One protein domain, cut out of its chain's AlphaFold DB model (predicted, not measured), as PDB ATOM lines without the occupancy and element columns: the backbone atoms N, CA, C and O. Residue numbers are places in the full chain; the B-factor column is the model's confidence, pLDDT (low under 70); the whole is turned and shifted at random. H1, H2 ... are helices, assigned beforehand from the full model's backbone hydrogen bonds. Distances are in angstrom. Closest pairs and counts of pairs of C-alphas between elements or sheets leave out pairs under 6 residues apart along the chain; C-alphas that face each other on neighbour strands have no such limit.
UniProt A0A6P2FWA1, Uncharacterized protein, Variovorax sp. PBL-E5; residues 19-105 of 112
ATOM      1  N   PRO A  19     -34.396  -1.342  34.050       73.12
ATOM      2  CA  PRO A  19     -34.949  -1.791  32.786       73.12
ATOM      3  C   PRO A  19     -34.046  -2.874  32.202       73.12
ATOM      4  O   PRO A  19     -32.892  -2.602  31.869       73.12
ATOM      5  N   ARG A  20     -34.581  -4.087  32.020       79.44
ATOM      6  CA  ARG A  20     -33.894  -5.236  31.395       79.44
ATOM      7  C   ARG A  20     -33.165  -4.861  30.097       79.44
ATOM      8  O   ARG A  20     -32.115  -5.412  29.785       79.44
ATOM      9  N   ALA A  21     -33.693  -3.876  29.368       84.50
ATOM     10  CA  ALA A  21     -33.063  -3.294  28.188       84.50
ATOM     11  C   ALA A  21     -31.651  -2.734  28.454       84.50
ATOM     12  O   ALA A  21     -30.749  -3.012  27.674       84.50
ATOM     13  N   ARG A  22     -31.436  -2.006  29.560       86.50
ATOM     14  CA  ARG A  22     -30.133  -1.416  29.920       86.50
ATOM     15  C   ARG A  22     -29.124  -2.475  30.346       86.50
ATOM     16  O   ARG A  22     -27.960  -2.383  29.980       86.50
ATOM     17  N   TYR A  23     -29.579  -3.492  31.074       88.00
ATOM     18  CA  TYR A  23     -28.755  -4.654  31.408       88.00
ATOM     19  C   TYR A  23     -28.284  -5.380  30.137       88.00
ATOM     20  O   TYR A  23     -27.092  -5.608  29.952       88.00
ATOM     21  N   ASN A  24     -29.213  -5.674  29.220       89.38
ATOM     22  CA  ASN A  24     -28.886  -6.316  27.945       89.38
ATOM     23  C   ASN A  24     -27.962  -5.451  27.083       89.38
ATOM     24  O   ASN A  24     -27.103  -5.975  26.381       89.38
ATOM     25  N   GLU A  25     -28.150  -4.134  27.107       92.62
ATOM     26  CA  GLU A  25     -27.272  -3.207  26.407       92.62
ATOM     27  C   GLU A  25     -25.858  -3.219  26.995       92.62
ATOM     28  O   GLU A  25     -24.901  -3.341  26.237       92.62
ATOM     29  N   LEU A  26     -25.722  -3.177  28.325       93.69
ATOM     30  CA  LEU A  26     -24.421  -3.259  28.984       93.69
ATOM     31  C   LEU A  26     -23.683  -4.540  28.583       93.69
ATOM     32  O   LEU A  26     -22.523  -4.468  28.190       93.69
ATOM     33  N   LEU A  27     -24.363  -5.691  28.598       93.75
ATOM     34  CA  LEU A  27     -23.771  -6.955  28.152       93.75
ATOM     35  C   LEU A  27     -23.294  -6.899  26.696       93.75
ATOM     36  O   LEU A  27     -22.184  -7.334  26.411       93.75
ATOM     37  N   LYS A  28     -24.089  -6.319  25.789       95.75
ATOM     38  CA  LYS A  28     -23.703  -6.180  24.375       95.75
ATOM     39  C   LYS A  28     -22.455  -5.323  24.195       95.75
ATOM     40  O   LYS A  28     -21.599  -5.676  23.391       95.75
ATOM     41  N   VAL A  29     -22.355  -4.206  24.917       97.12
ATOM     42  CA  VAL A  29     -21.177  -3.330  24.838       97.12
ATOM     43  C   VAL A  29     -19.953  -4.043  25.410       97.12
ATOM     44  O   VAL A  29     -18.896  -4.002  24.790       97.12
ATOM     45  N   ILE A  30     -20.095  -4.755  26.536       97.19
ATOM     46  CA  ILE A  30     -19.011  -5.572  27.097       97.19
ATOM     47  C   ILE A  30     -18.537  -6.615  26.078       97.19
ATOM     48  O   ILE A  30     -17.344  -6.699  25.808       97.19
ATOM     49  N   ASP A  31     -19.454  -7.382  25.487       97.44
ATOM     50  CA  ASP A  31     -19.114  -8.431  24.519       97.44
ATOM     51  C   ASP A  31     -18.415  -7.876  23.276       97.44
ATOM     52  O   ASP A  31     -17.465  -8.478  22.774       97.44
ATOM     53  N   TRP A  32     -18.855  -6.711  22.799       98.00
ATOM     54  CA  TRP A  32     -18.192  -6.009  21.707       98.00
ATOM     55  C   TRP A  32     -16.769  -5.570  22.084       98.00
ATOM     56  O   TRP A  32     -15.839  -5.810  21.321       98.00
ATOM     57  N   LEU A  33     -16.558  -4.999  23.270       98.00
ATOM     58  CA  LEU A  33     -15.220  -4.590  23.713       98.00
ATOM     59  C   LEU A  33     -14.273  -5.784  23.901       98.00
ATOM     60  O   LEU A  33     -13.108  -5.721  23.510       98.00
ATOM     61  N   LEU A  34     -14.774  -6.902  24.432       98.00
ATOM     62  CA  LEU A  34     -13.994  -8.137  24.541       98.00
ATOM     63  C   LEU A  34     -13.598  -8.685  23.163       98.00
ATOM     64  O   LEU A  34     -12.479  -9.178  23.001       98.00
ATOM     65  N   SER A  35     -14.472  -8.570  22.155       98.12
ATOM     66  CA  SER A  35     -14.144  -9.000  20.793       98.12
ATOM     67  C   SER A  35     -13.105  -8.093  20.128       98.12
ATOM     68  O   SER A  35     -12.211  -8.612  19.461       98.12
ATOM     69  N   VAL A  36     -13.142  -6.779  20.379       97.81
ATOM     70  CA  VAL A  36     -12.091  -5.835  19.953       97.81
ATOM     71  C   VAL A  36     -10.725  -6.265  20.501       97.81
ATOM     72  O   VAL A  36      -9.769  -6.398  19.738       97.81
ATOM     73  N   GLY A  37     -10.638  -6.585  21.795       97.62
ATOM     74  CA  GLY A  37      -9.397  -7.091  22.390       97.62
ATOM     75  C   GLY A  37      -8.938  -8.433  21.824       97.62
ATOM     76  O   GLY A  37      -7.746  -8.650  21.629       97.62
ATOM     77  N   ALA A  38      -9.867  -9.347  21.534       97.94
ATOM     78  CA  ALA A  38      -9.531 -10.621  20.900       97.94
ATOM     79  C   ALA A  38      -8.942 -10.428  19.491       97.94
ATOM     80  O   ALA A  38      -7.989 -11.117  19.127       97.94
ATOM     81  N   VAL A  39      -9.468  -9.475  18.714       98.19
ATOM     82  CA  VAL A  39      -8.919  -9.115  17.397       98.19
ATOM     83  C   VAL A  39      -7.490  -8.582  17.530       98.19
ATOM     84  O   VAL A  39      -6.612  -9.064  16.815       98.19
ATOM     85  N   ALA A  40      -7.230  -7.671  18.474       97.69
ATOM     86  CA  ALA A  40      -5.889  -7.126  18.696       97.69
ATOM     87  C   ALA A  40      -4.873  -8.200  19.116       97.69
ATOM     88  O   ALA A  40      -3.799  -8.300  18.522       97.69
ATOM     89  N   ARG A  41      -5.246  -9.080  20.059       97.56
ATOM     90  CA  ARG A  41      -4.404 -10.216  20.479       97.56
ATOM     91  C   ARG A  41      -4.060 -11.149  19.325       97.56
ATOM     92  O   ARG A  41      -2.915 -11.567  19.204       97.56
ATOM     93  N   ASN A  42      -5.040 -11.469  18.481       97.88
ATOM     94  CA  ASN A  42      -4.833 -12.351  17.332       97.88
ATOM     95  C   ASN A  42      -3.950 -11.712  16.255       97.88
ATOM     96  O   ASN A  42      -3.209 -12.423  15.581       97.88
ATOM     97  N   ALA A  43      -4.034 -10.391  16.078       97.62
ATOM     98  CA  ALA A  43      -3.161  -9.665  15.163       97.62
ATOM     99  C   ALA A  43      -1.719  -9.593  15.691       97.62
ATOM    100  O   ALA A  43      -0.781  -9.740  14.911       97.62
ATOM    101  N   GLY A  44      -1.541  -9.393  17.002       94.50
ATOM    102  CA  GLY A  44      -0.228  -9.387  17.654       94.50
ATOM    103  C   GLY A  44       0.677  -8.226  17.229       94.50
ATOM    104  O   GLY A  44       1.897  -8.348  17.310       94.50
ATOM    105  N   THR A  45       0.101  -7.120  16.744       97.00
ATOM    106  CA  THR A  45       0.834  -5.930  16.289       97.00
ATOM    107  C   THR A  45       0.495  -4.708  17.134       97.00
ATOM    108  O   THR A  45      -0.623  -4.569  17.624       97.00
ATOM    109  N   GLU A  46       1.451  -3.785  17.265       94.75
ATOM    110  CA  GLU A  46       1.260  -2.514  17.980       94.75
ATOM    111  C   GLU A  46       0.110  -1.685  17.387       94.75
ATOM    112  O   GLU A  46      -0.753  -1.224  18.123       94.75
ATOM    113  N   SER A  47       0.023  -1.596  16.055       97.00
ATOM    114  CA  SER A  47      -1.074  -0.894  15.370       97.00
ATOM    115  C   SER A  47      -2.452  -1.483  15.694       97.00
ATOM    116  O   SER A  47      -3.409  -0.732  15.848       97.00
ATOM    117  N   ALA A  48      -2.573  -2.806  15.858       97.62
ATOM    118  CA  ALA A  48      -3.845  -3.408  16.255       97.62
ATOM    119  C   ALA A  48      -4.220  -3.068  17.708       97.62
ATOM    120  O   ALA A  48      -5.404  -2.937  18.025       97.62
ATOM    121  N   TRP A  49      -3.228  -2.910  18.588       97.25
ATOM    122  CA  TRP A  49      -3.444  -2.445  19.958       97.25
ATOM    123  C   TRP A  49      -3.797  -0.960  20.026       97.25
ATOM    124  O   TRP A  49      -4.663  -0.598  20.815       97.25
ATOM    125  N   GLU A  50      -3.210  -0.120  19.177       97.12
ATOM    126  CA  GLU A  50      -3.576   1.297  19.041       97.12
ATOM    127  C   GLU A  50      -5.026   1.468  18.544       97.12
ATOM    128  O   GLU A  50      -5.808   2.243  19.110       97.12
ATOM    129  N   ASP A  51      -5.431   0.684  17.539       97.75
ATOM    130  CA  ASP A  51      -6.814   0.647  17.053       97.75
ATOM    131  C   ASP A  51      -7.778   0.185  18.158       97.75
ATOM    132  O   ASP A  51      -8.835   0.785  18.381       97.75
ATOM    133  N   ALA A  52      -7.408  -0.871  18.891       97.56
ATOM    134  CA  ALA A  52      -8.200  -1.368  20.009       97.56
ATOM    135  C   ALA A  52      -8.315  -0.337  21.133       97.56
ATOM    136  O   ALA A  52      -9.417  -0.130  21.638       97.56
ATOM    137  N   PHE A  53      -7.225   0.345  21.483       96.44
ATOM    138  CA  PHE A  53      -7.213   1.423  22.468       96.44
ATOM    139  C   PHE A  53      -8.197   2.525  22.070       96.44
ATOM    140  O   PHE A  53      -9.083   2.888  22.847       96.44
ATOM    141  N   SER A  54      -8.126   2.976  20.816       96.44
ATOM    142  CA  SER A  54      -9.015   4.009  20.281       96.44
ATOM    143  C   SER A  54     -10.493   3.621  20.374       96.44
ATOM    144  O   SER A  54     -11.333   4.458  20.700       96.44
ATOM    145  N   LEU A  55     -10.835   2.352  20.125       97.31
ATOM    146  CA  LEU A  55     -12.208   1.850  20.227       97.31
ATOM    147  C   LEU A  55     -12.659   1.654  21.681       97.31
ATOM    148  O   LEU A  55     -13.771   2.061  22.036       97.31
ATOM    149  N   VAL A  56     -11.807   1.059  22.519       96.62
ATOM    150  CA  VAL A  56     -12.091   0.754  23.929       96.62
ATOM    151  C   VAL A  56     -12.311   2.030  24.724       96.62
ATOM    152  O   VAL A  56     -13.314   2.132  25.430       96.62
ATOM    153  N   PHE A  57     -11.450   3.029  24.550       95.06
ATOM    154  CA  PHE A  57     -11.527   4.299  25.272       95.06
ATOM    155  C   PHE A  57     -12.354   5.372  24.540       95.06
ATOM    156  O   PHE A  57     -12.302   6.553  24.877       95.06
ATOM    157  N   SER A  58     -13.172   4.966  23.563       95.19
ATOM    158  CA  SER A  58     -14.096   5.856  22.853       95.19
ATOM    159  C   SER A  58     -15.379   6.162  23.636       95.19
ATOM    160  O   SER A  58     -15.744   5.502  24.615       95.19
ATOM    161  N   SER A  59     -16.161   7.114  23.114       94.19
ATOM    162  CA  SER A  59     -17.514   7.406  23.597       94.19
ATOM    163  C   SER A  59     -18.483   6.222  23.497       94.19
ATOM    164  O   SER A  59     -19.385   6.101  24.326       94.19
ATOM    165  N   ASN A  60     -18.281   5.333  22.522       92.94
ATOM    166  CA  ASN A  60     -19.091   4.129  22.334       92.94
ATOM    167  C   ASN A  60     -18.578   2.930  23.154       92.94
ATOM    168  O   ASN A  60     -19.307   1.951  23.305       92.94
ATOM    169  N   GLY A  61     -17.355   3.012  23.689       95.12
ATOM    170  CA  GLY A  61     -16.733   2.011  24.553       95.12
ATOM    171  C   GLY A  61     -16.838   2.376  26.030       95.12
ATOM    172  O   GLY A  61     -17.900   2.237  26.643       95.12
ATOM    173  N   SER A  62     -15.731   2.827  26.620       94.50
ATOM    174  CA  SER A  62     -15.590   3.036  28.064       94.50
ATOM    175  C   SER A  62     -16.593   4.038  28.636       94.50
ATOM    176  O   SER A  62     -17.184   3.777  29.687       94.50
ATOM    177  N   LEU A  63     -16.888   5.134  27.924       93.56
ATOM    178  CA  LEU A  63     -17.899   6.097  28.377       93.56
ATOM    179  C   LEU A  63     -19.310   5.497  28.353       93.56
ATOM    180  O   LEU A  63     -20.107   5.766  29.255       93.56
ATOM    181  N   ARG A  64     -19.622   4.638  27.372       94.56
ATOM    182  CA  ARG A  64     -20.915   3.940  27.320       94.56
ATOM    183  C   ARG A  64     -21.047   2.929  28.457       94.56
ATOM    184  O   ARG A  64     -22.107   2.868  29.080       94.56
ATOM    185  N   ILE A  65     -19.976   2.196  28.774       95.00
ATOM    186  CA  ILE A  65     -19.916   1.321  29.955       95.00
ATOM    187  C   ILE A  65     -20.143   2.131  31.235       95.00
ATOM    188  O   ILE A  65     -20.956   1.726  32.065       95.00
ATOM    189  N   ALA A  66     -19.477   3.281  31.384       93.56
ATOM    190  CA  ALA A  66     -19.604   4.149  32.553       93.56
ATOM    191  C   ALA A  66     -21.037   4.678  32.754       93.56
ATOM    192  O   ALA A  66     -21.563   4.628  33.868       93.56
ATOM    193  N   ASP A  67     -21.696   5.120  31.682       93.12
ATOM    194  CA  ASP A  67     -23.090   5.574  31.719       93.12
ATOM    195  C   ASP A  67     -24.057   4.439  32.097       93.12
ATOM    196  O   ASP A  67     -24.888   4.580  33.001       93.12
ATOM    197  N   LEU A  68     -23.934   3.284  31.434       92.31
ATOM    198  CA  LEU A  68     -24.820   2.147  31.667       92.31
ATOM    199  C   LEU A  68     -24.644   1.578  33.075       92.31
ATOM    200  O   LEU A  68     -25.640   1.369  33.763       92.31
ATOM    201  N   ARG A  69     -23.408   1.387  33.554       90.56
ATOM    202  CA  ARG A  69     -23.168   0.864  34.910       90.56
ATOM    203  C   ARG A  69     -23.694   1.804  35.995       90.56
ATOM    204  O   ARG A  69     -24.282   1.328  36.960       90.56
ATOM    205  N   ALA A  70     -23.547   3.123  35.822       89.75
ATOM    206  CA  ALA A  70     -24.021   4.108  36.793       89.75
ATOM    207  C   ALA A  70     -25.549   4.063  36.920       89.75
ATOM    208  O   ALA A  70     -26.084   4.025  38.025       89.75
ATOM    209  N   LYS A  71     -26.255   3.948  35.787       86.69
ATOM    210  CA  LYS A  71     -27.718   3.776  35.741       86.69
ATOM    211  C   LYS A  71     -28.208   2.461  36.352       86.69
ATOM    212  O   LYS A  71     -29.398   2.346  36.634       86.69
ATOM    213  N   LEU A  72     -27.324   1.479  36.507       85.44
ATOM    214  CA  LEU A  72     -27.598   0.177  37.115       85.44
ATOM    215  C   LEU A  72     -27.091   0.084  38.565       85.44
ATOM    216  O   LEU A  72     -27.253  -0.962  39.186       85.44
ATOM    217  N   GLY A  73     -26.465   1.137  39.101       85.94
ATOM    218  CA  GLY A  73     -25.873   1.122  40.442       85.94
ATOM    219  C   GLY A  73     -24.676   0.172  40.582       85.94
ATOM    220  O   GLY A  73     -24.412  -0.329  41.672       85.94
ATOM    221  N   LEU A  74     -23.961  -0.111  39.489       85.81
ATOM    222  CA  LEU A  74     -22.861  -1.074  39.470       85.81
ATOM    223  C   LEU A  74     -21.498  -0.386  39.625       85.81
ATOM    224  O   LEU A  74     -21.119   0.498  38.845       85.81
ATOM    225  N   SER A  75     -20.728  -0.848  40.610       87.00
ATOM    226  CA  SER A  75     -19.312  -0.503  40.767       87.00
ATOM    227  C   SER A  75     -18.483  -1.106  39.631       87.00
ATOM    228  O   SER A  75     -18.735  -2.242  39.220       87.00
ATOM    229  N   PHE A  76     -17.456  -0.388  39.194       89.12
ATOM    230  CA  PHE A  76     -16.487  -0.878  38.226       89.12
ATOM    231  C   PHE A  76     -15.109  -0.382  38.630       89.12
ATOM    232  O   PHE A  76     -14.860   0.825  38.605       89.12
ATOM    233  N   ASP A  77     -14.269  -1.323  39.034       80.19
ATOM    234  CA  ASP A  77     -12.940  -1.052  39.554       80.19
ATOM    235  C   ASP A  77     -11.954  -1.233  38.402       80.19
ATOM    236  O   ASP A  77     -11.547  -2.344  38.073       80.19
ATOM    237  N   TYR A  78     -11.643  -0.121  37.743       81.31
ATOM    238  CA  TYR A  78     -10.603  -0.030  36.730       81.31
ATOM    239  C   TYR A  78      -9.588   1.011  37.185       81.31
ATOM    240  O   TYR A  78      -9.966   2.093  37.641       81.31
ATOM    241  N   TYR A  79      -8.314   0.653  37.073       72.81
ATOM    242  CA  TYR A  79      -7.195   1.528  37.361       72.81
ATOM    243  C   TYR A  79      -6.443   1.768  36.058       72.81
ATOM    244  O   TYR A  79      -6.013   0.812  35.413       72.81
ATOM    245  N   ASP A  80      -6.333   3.039  35.693       73.44
ATOM    246  CA  ASP A  80      -5.525   3.502  34.573       73.44
ATOM    247  C   ASP A  80      -4.050   3.384  34.972       73.44
ATOM    248  O   ASP A  80      -3.594   4.013  35.934       73.44
ATOM    249  N   LEU A  81      -3.343   2.473  34.315       63.62
ATOM    250  CA  LEU A  81      -1.916   2.282  34.500       63.62
ATOM    251  C   LEU A  81      -1.294   3.218  33.469       63.62
ATOM    252  O   LEU A  81      -1.556   3.038  32.304       63.62
ATOM    253  N   ASP A  82      -0.510   4.223  33.846       71.44
ATOM    254  CA  ASP A  82       0.203   5.061  32.865       71.44
ATOM    255  C   ASP A  82       1.209   4.184  32.069       71.44
ATOM    256  O   ASP A  82       2.368   4.037  32.467       71.44
ATOM    257  N   ALA A  83       0.721   3.481  31.040       76.75
ATOM    258  CA  ALA A  83       1.299   2.270  30.455       76.75
ATOM    259  C   ALA A  83       1.119   2.236  28.922       76.75
ATOM    260  O   ALA A  83       0.724   3.217  28.291       76.75
ATOM    261  N   SER A  84       1.499   1.128  28.276       88.50
ATOM    262  CA  SER A  84       1.344   0.976  26.822       88.50
ATOM    263  C   SER A  84      -0.117   0.751  26.400       88.50
ATOM    264  O   SER A  84      -0.920   0.231  27.173       88.50
ATOM    265  N   TYR A  85      -0.448   1.027  25.126       92.31
ATOM    266  CA  TYR A  85      -1.792   0.773  24.572       92.31
ATOM    267  C   TYR A  85      -2.293  -0.649  24.836       92.31
ATOM    268  O   TYR A  85      -3.468  -0.850  25.143       92.31
ATOM    269  N   GLN A  86      -1.403  -1.640  24.714       94.50
ATOM    270  CA  GLN A  86      -1.734  -3.026  25.017       94.50
ATOM    271  C   GLN A  86      -2.097  -3.186  26.495       94.50
ATOM    272  O   GLN A  86      -3.163  -3.715  26.798       94.50
ATOM    273  N   GLU A  87      -1.232  -2.743  27.407       92.69
ATOM    274  CA  GLU A  87      -1.430  -2.928  28.848       92.69
ATOM    275  C   GLU A  87      -2.728  -2.271  29.333       92.69
ATOM    276  O   GLU A  87      -3.483  -2.902  30.076       92.69
ATOM    277  N   ASP A  88      -3.047  -1.075  28.837       92.19
ATOM    278  CA  ASP A  88      -4.285  -0.371  29.181       92.19
ATOM    279  C   ASP A  88      -5.528  -1.101  28.705       92.19
ATOM    280  O   ASP A  88      -6.486  -1.295  29.465       92.19
ATOM    281  N   VAL A  89      -5.516  -1.535  27.443       94.69
ATOM    282  CA  VAL A  89      -6.614  -2.316  26.880       94.69
ATOM    283  C   VAL A  89      -6.769  -3.615  27.665       94.69
ATOM    284  O   VAL A  89      -7.880  -3.964  28.059       94.69
ATOM    285  N   GLU A  90      -5.689  -4.338  27.943       94.62
ATOM    286  CA  GLU A  90      -5.761  -5.612  28.655       94.62
ATOM    287  C   GLU A  90      -6.261  -5.454  30.094       94.62
ATOM    288  O   GLU A  90      -7.137  -6.218  30.516       94.62
ATOM    289  N   ALA A  91      -5.791  -4.434  30.815       93.38
ATOM    290  CA  ALA A  91      -6.266  -4.111  32.155       93.38
ATOM    291  C   ALA A  91      -7.764  -3.771  32.154       93.38
ATOM    292  O   ALA A  91      -8.534  -4.312  32.957       93.38
ATOM    293  N   TYR A  92      -8.207  -2.933  31.212       95.31
ATOM    294  CA  TYR A  92      -9.612  -2.553  31.095       95.31
ATOM    295  C   TYR A  92     -10.505  -3.755  30.761       95.31
ATOM    296  O   TYR A  92     -11.548  -3.960  31.387       95.31
ATOM    297  N   LEU A  93     -10.096  -4.590  29.803       95.81
ATOM    298  CA  LEU A  93     -10.859  -5.774  29.408       95.81
ATOM    299  C   LEU A  93     -10.932  -6.816  30.530       95.81
ATOM    300  O   LEU A  93     -11.989  -7.412  30.722       95.81
ATOM    301  N   SER A  94      -9.873  -6.986  31.325       94.56
ATOM    302  CA  SER A  94      -9.904  -7.860  32.505       94.56
ATOM    303  C   SER A  94     -10.917  -7.377  33.556       94.56
ATOM    304  O   SER A  94     -11.696  -8.165  34.112       94.56
ATOM    305  N   ALA A  95     -10.999  -6.059  33.774       94.81
ATOM    306  CA  ALA A  95     -12.038  -5.474  34.617       94.81
ATOM    307  C   ALA A  95     -13.447  -5.725  34.040       94.81
ATOM    308  O   ALA A  95     -14.376  -6.046  34.791       94.81
ATOM    309  N   LEU A  96     -13.627  -5.640  32.713       95.81
ATOM    310  CA  LEU A  96     -14.906  -5.957  32.060       95.81
ATOM    311  C   LEU A  96     -15.304  -7.429  32.211       95.81
ATOM    312  O   LEU A  96     -16.483  -7.707  32.432       95.81
ATOM    313  N   GLU A  97     -14.364  -8.369  32.123       94.88
ATOM    314  CA  GLU A  97     -14.635  -9.793  32.363       94.88
ATOM    315  C   GLU A  97     -15.135 -10.022  33.792       94.88
ATOM    316  O   GLU A  97     -16.135 -10.715  34.007       94.88
ATOM    317  N   SER A  98     -14.510  -9.352  34.763       92.38
ATOM    318  CA  SER A  98     -14.930  -9.381  36.167       92.38
ATOM    319  C   SER A  98     -16.333  -8.798  36.356       92.38
ATOM    320  O   SER A  98     -17.173  -9.381  37.048       92.38
ATOM    321  N   LEU A  99     -16.633  -7.673  35.697       92.44
ATOM    322  CA  LEU A  99     -17.975  -7.091  35.687       92.44
ATOM    323  C   LEU A  99     -18.997  -8.046  35.057       92.44
ATOM    324  O   LEU A  99     -20.065  -8.258  35.628       92.44
ATOM    325  N   LYS A 100     -18.674  -8.661  33.917       92.50
ATOM    326  CA  LYS A 100     -19.543  -9.617  33.220       92.50
ATOM    327  C   LYS A 100     -19.849 -10.842  34.080       92.50
ATOM    328  O   LYS A 100     -21.004 -11.261  34.146       92.50
ATOM    329  N   ALA A 101     -18.849 -11.381  34.775       90.00
ATOM    330  CA  ALA A 101     -19.029 -12.495  35.700       90.00
ATOM    331  C   ALA A 101     -19.974 -12.125  36.854       90.00
ATOM    332  O   ALA A 101     -20.885 -12.887  37.184       90.00
ATOM    333  N   ARG A 102     -19.825 -10.917  37.417       87.12
ATOM    334  CA  ARG A 102     -20.742 -10.392  38.441       87.12
ATOM    335  C   ARG A 102     -22.163 -10.250  37.896       87.12
ATOM    336  O   ARG A 102     -23.098 -10.714  38.537       87.12
ATOM    337  N   LEU A 103     -22.336  -9.668  36.707       86.31
ATOM    338  CA  LEU A 103     -23.645  -9.524  36.056       86.31
ATOM    339  C   LEU A 103     -24.346 -10.878  35.869       86.31
ATOM    340  O   LEU A 103     -25.527 -10.999  36.189       86.31
ATOM    341  N   ALA A 104     -23.617 -11.908  35.428       82.56
ATOM    342  CA  ALA A 104     -24.157 -13.257  35.271       82.56
ATOM    343  C   ALA A 104     -24.663 -13.852  36.600       82.56
ATOM    344  O   ALA A 104     -25.694 -14.525  36.612       82.56
ATOM    345  N   ALA A 105     -23.999 -13.552  37.720       74.00
ATOM    346  CA  ALA A 105     -24.453 -13.959  39.050       74.00
ATOM    347  C   ALA A 105     -25.734 -13.226  39.507       74.00
ATOM    348  O   ALA A 105     -26.511 -13.788  40.277       74.00
TER     349      ALA A 105
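Overview. This is residues 19 to 105 of the 112 residues of an uncharacterized protein of Variovorax sp. PBL-E5 (UniProt A0A6P2FWA1). One long helix, H1, runs the length of an elongated body, with the two short helices H2 and H3 folding back along it one after the other and a second long helix, H4, slanting across it. H1 is the hub and touches the other three; a long stretch with no named element, residues 72 to 84, leads from H3 back to the beginning of H4. The printed part has 87 residues with four named helices in the order H1, H2, H3, H4 and no named strand; its class is all helix. The whole is compact, with a radius of gyration of the C-alphas of 12.7 A, and spans 39 by 24 by 22 A.

Along the chain. H1, residues 20 to 43, begins with C-alpha 20 at (-33.894, -5.236, 31.395) and measures 35.0 A. H2, residues 46 to 56, measures 15.0 A, and H3, residues 62 to 71, 14.4 A. H4, residues 85 to 105, measures 30.7 A and ends with C-alpha 105 at (-24.453, -13.959, 39.050).

Arrangement. H1, H2 and H4 make a bundle, a group of helices set together. H1 and H2 form a helical hairpin at a shallow tilt of 7 degrees; their closest C-alphas, of Ala 40 and Ala 48, are 4.9 A apart. H1 touches H3 with residues 22 to 30 alone, opposite ways, closest at the C-alphas of Leu 26 and Leu 68, 6.0 A. H1 touches H4 at a tilt of 37 degrees, only just steep, closest at the C-alphas of Leu 34 and Leu 93, 6.3 A. H4 touches H2 with residues 85 to 89 alone. H3 and H4 are apart. In the four helices every O i to N i+4 pair is within hydrogen-bond range.

Size, cuts and confidence. The two farthest C-alphas, of Pro 19 and Thr 45, are 39.6 A apart. The printed part has no cut. The link from H3 to H4 is long; the other two are tight. Mean pLDDT of the printed part is 91.5, and residue 81 is under 70.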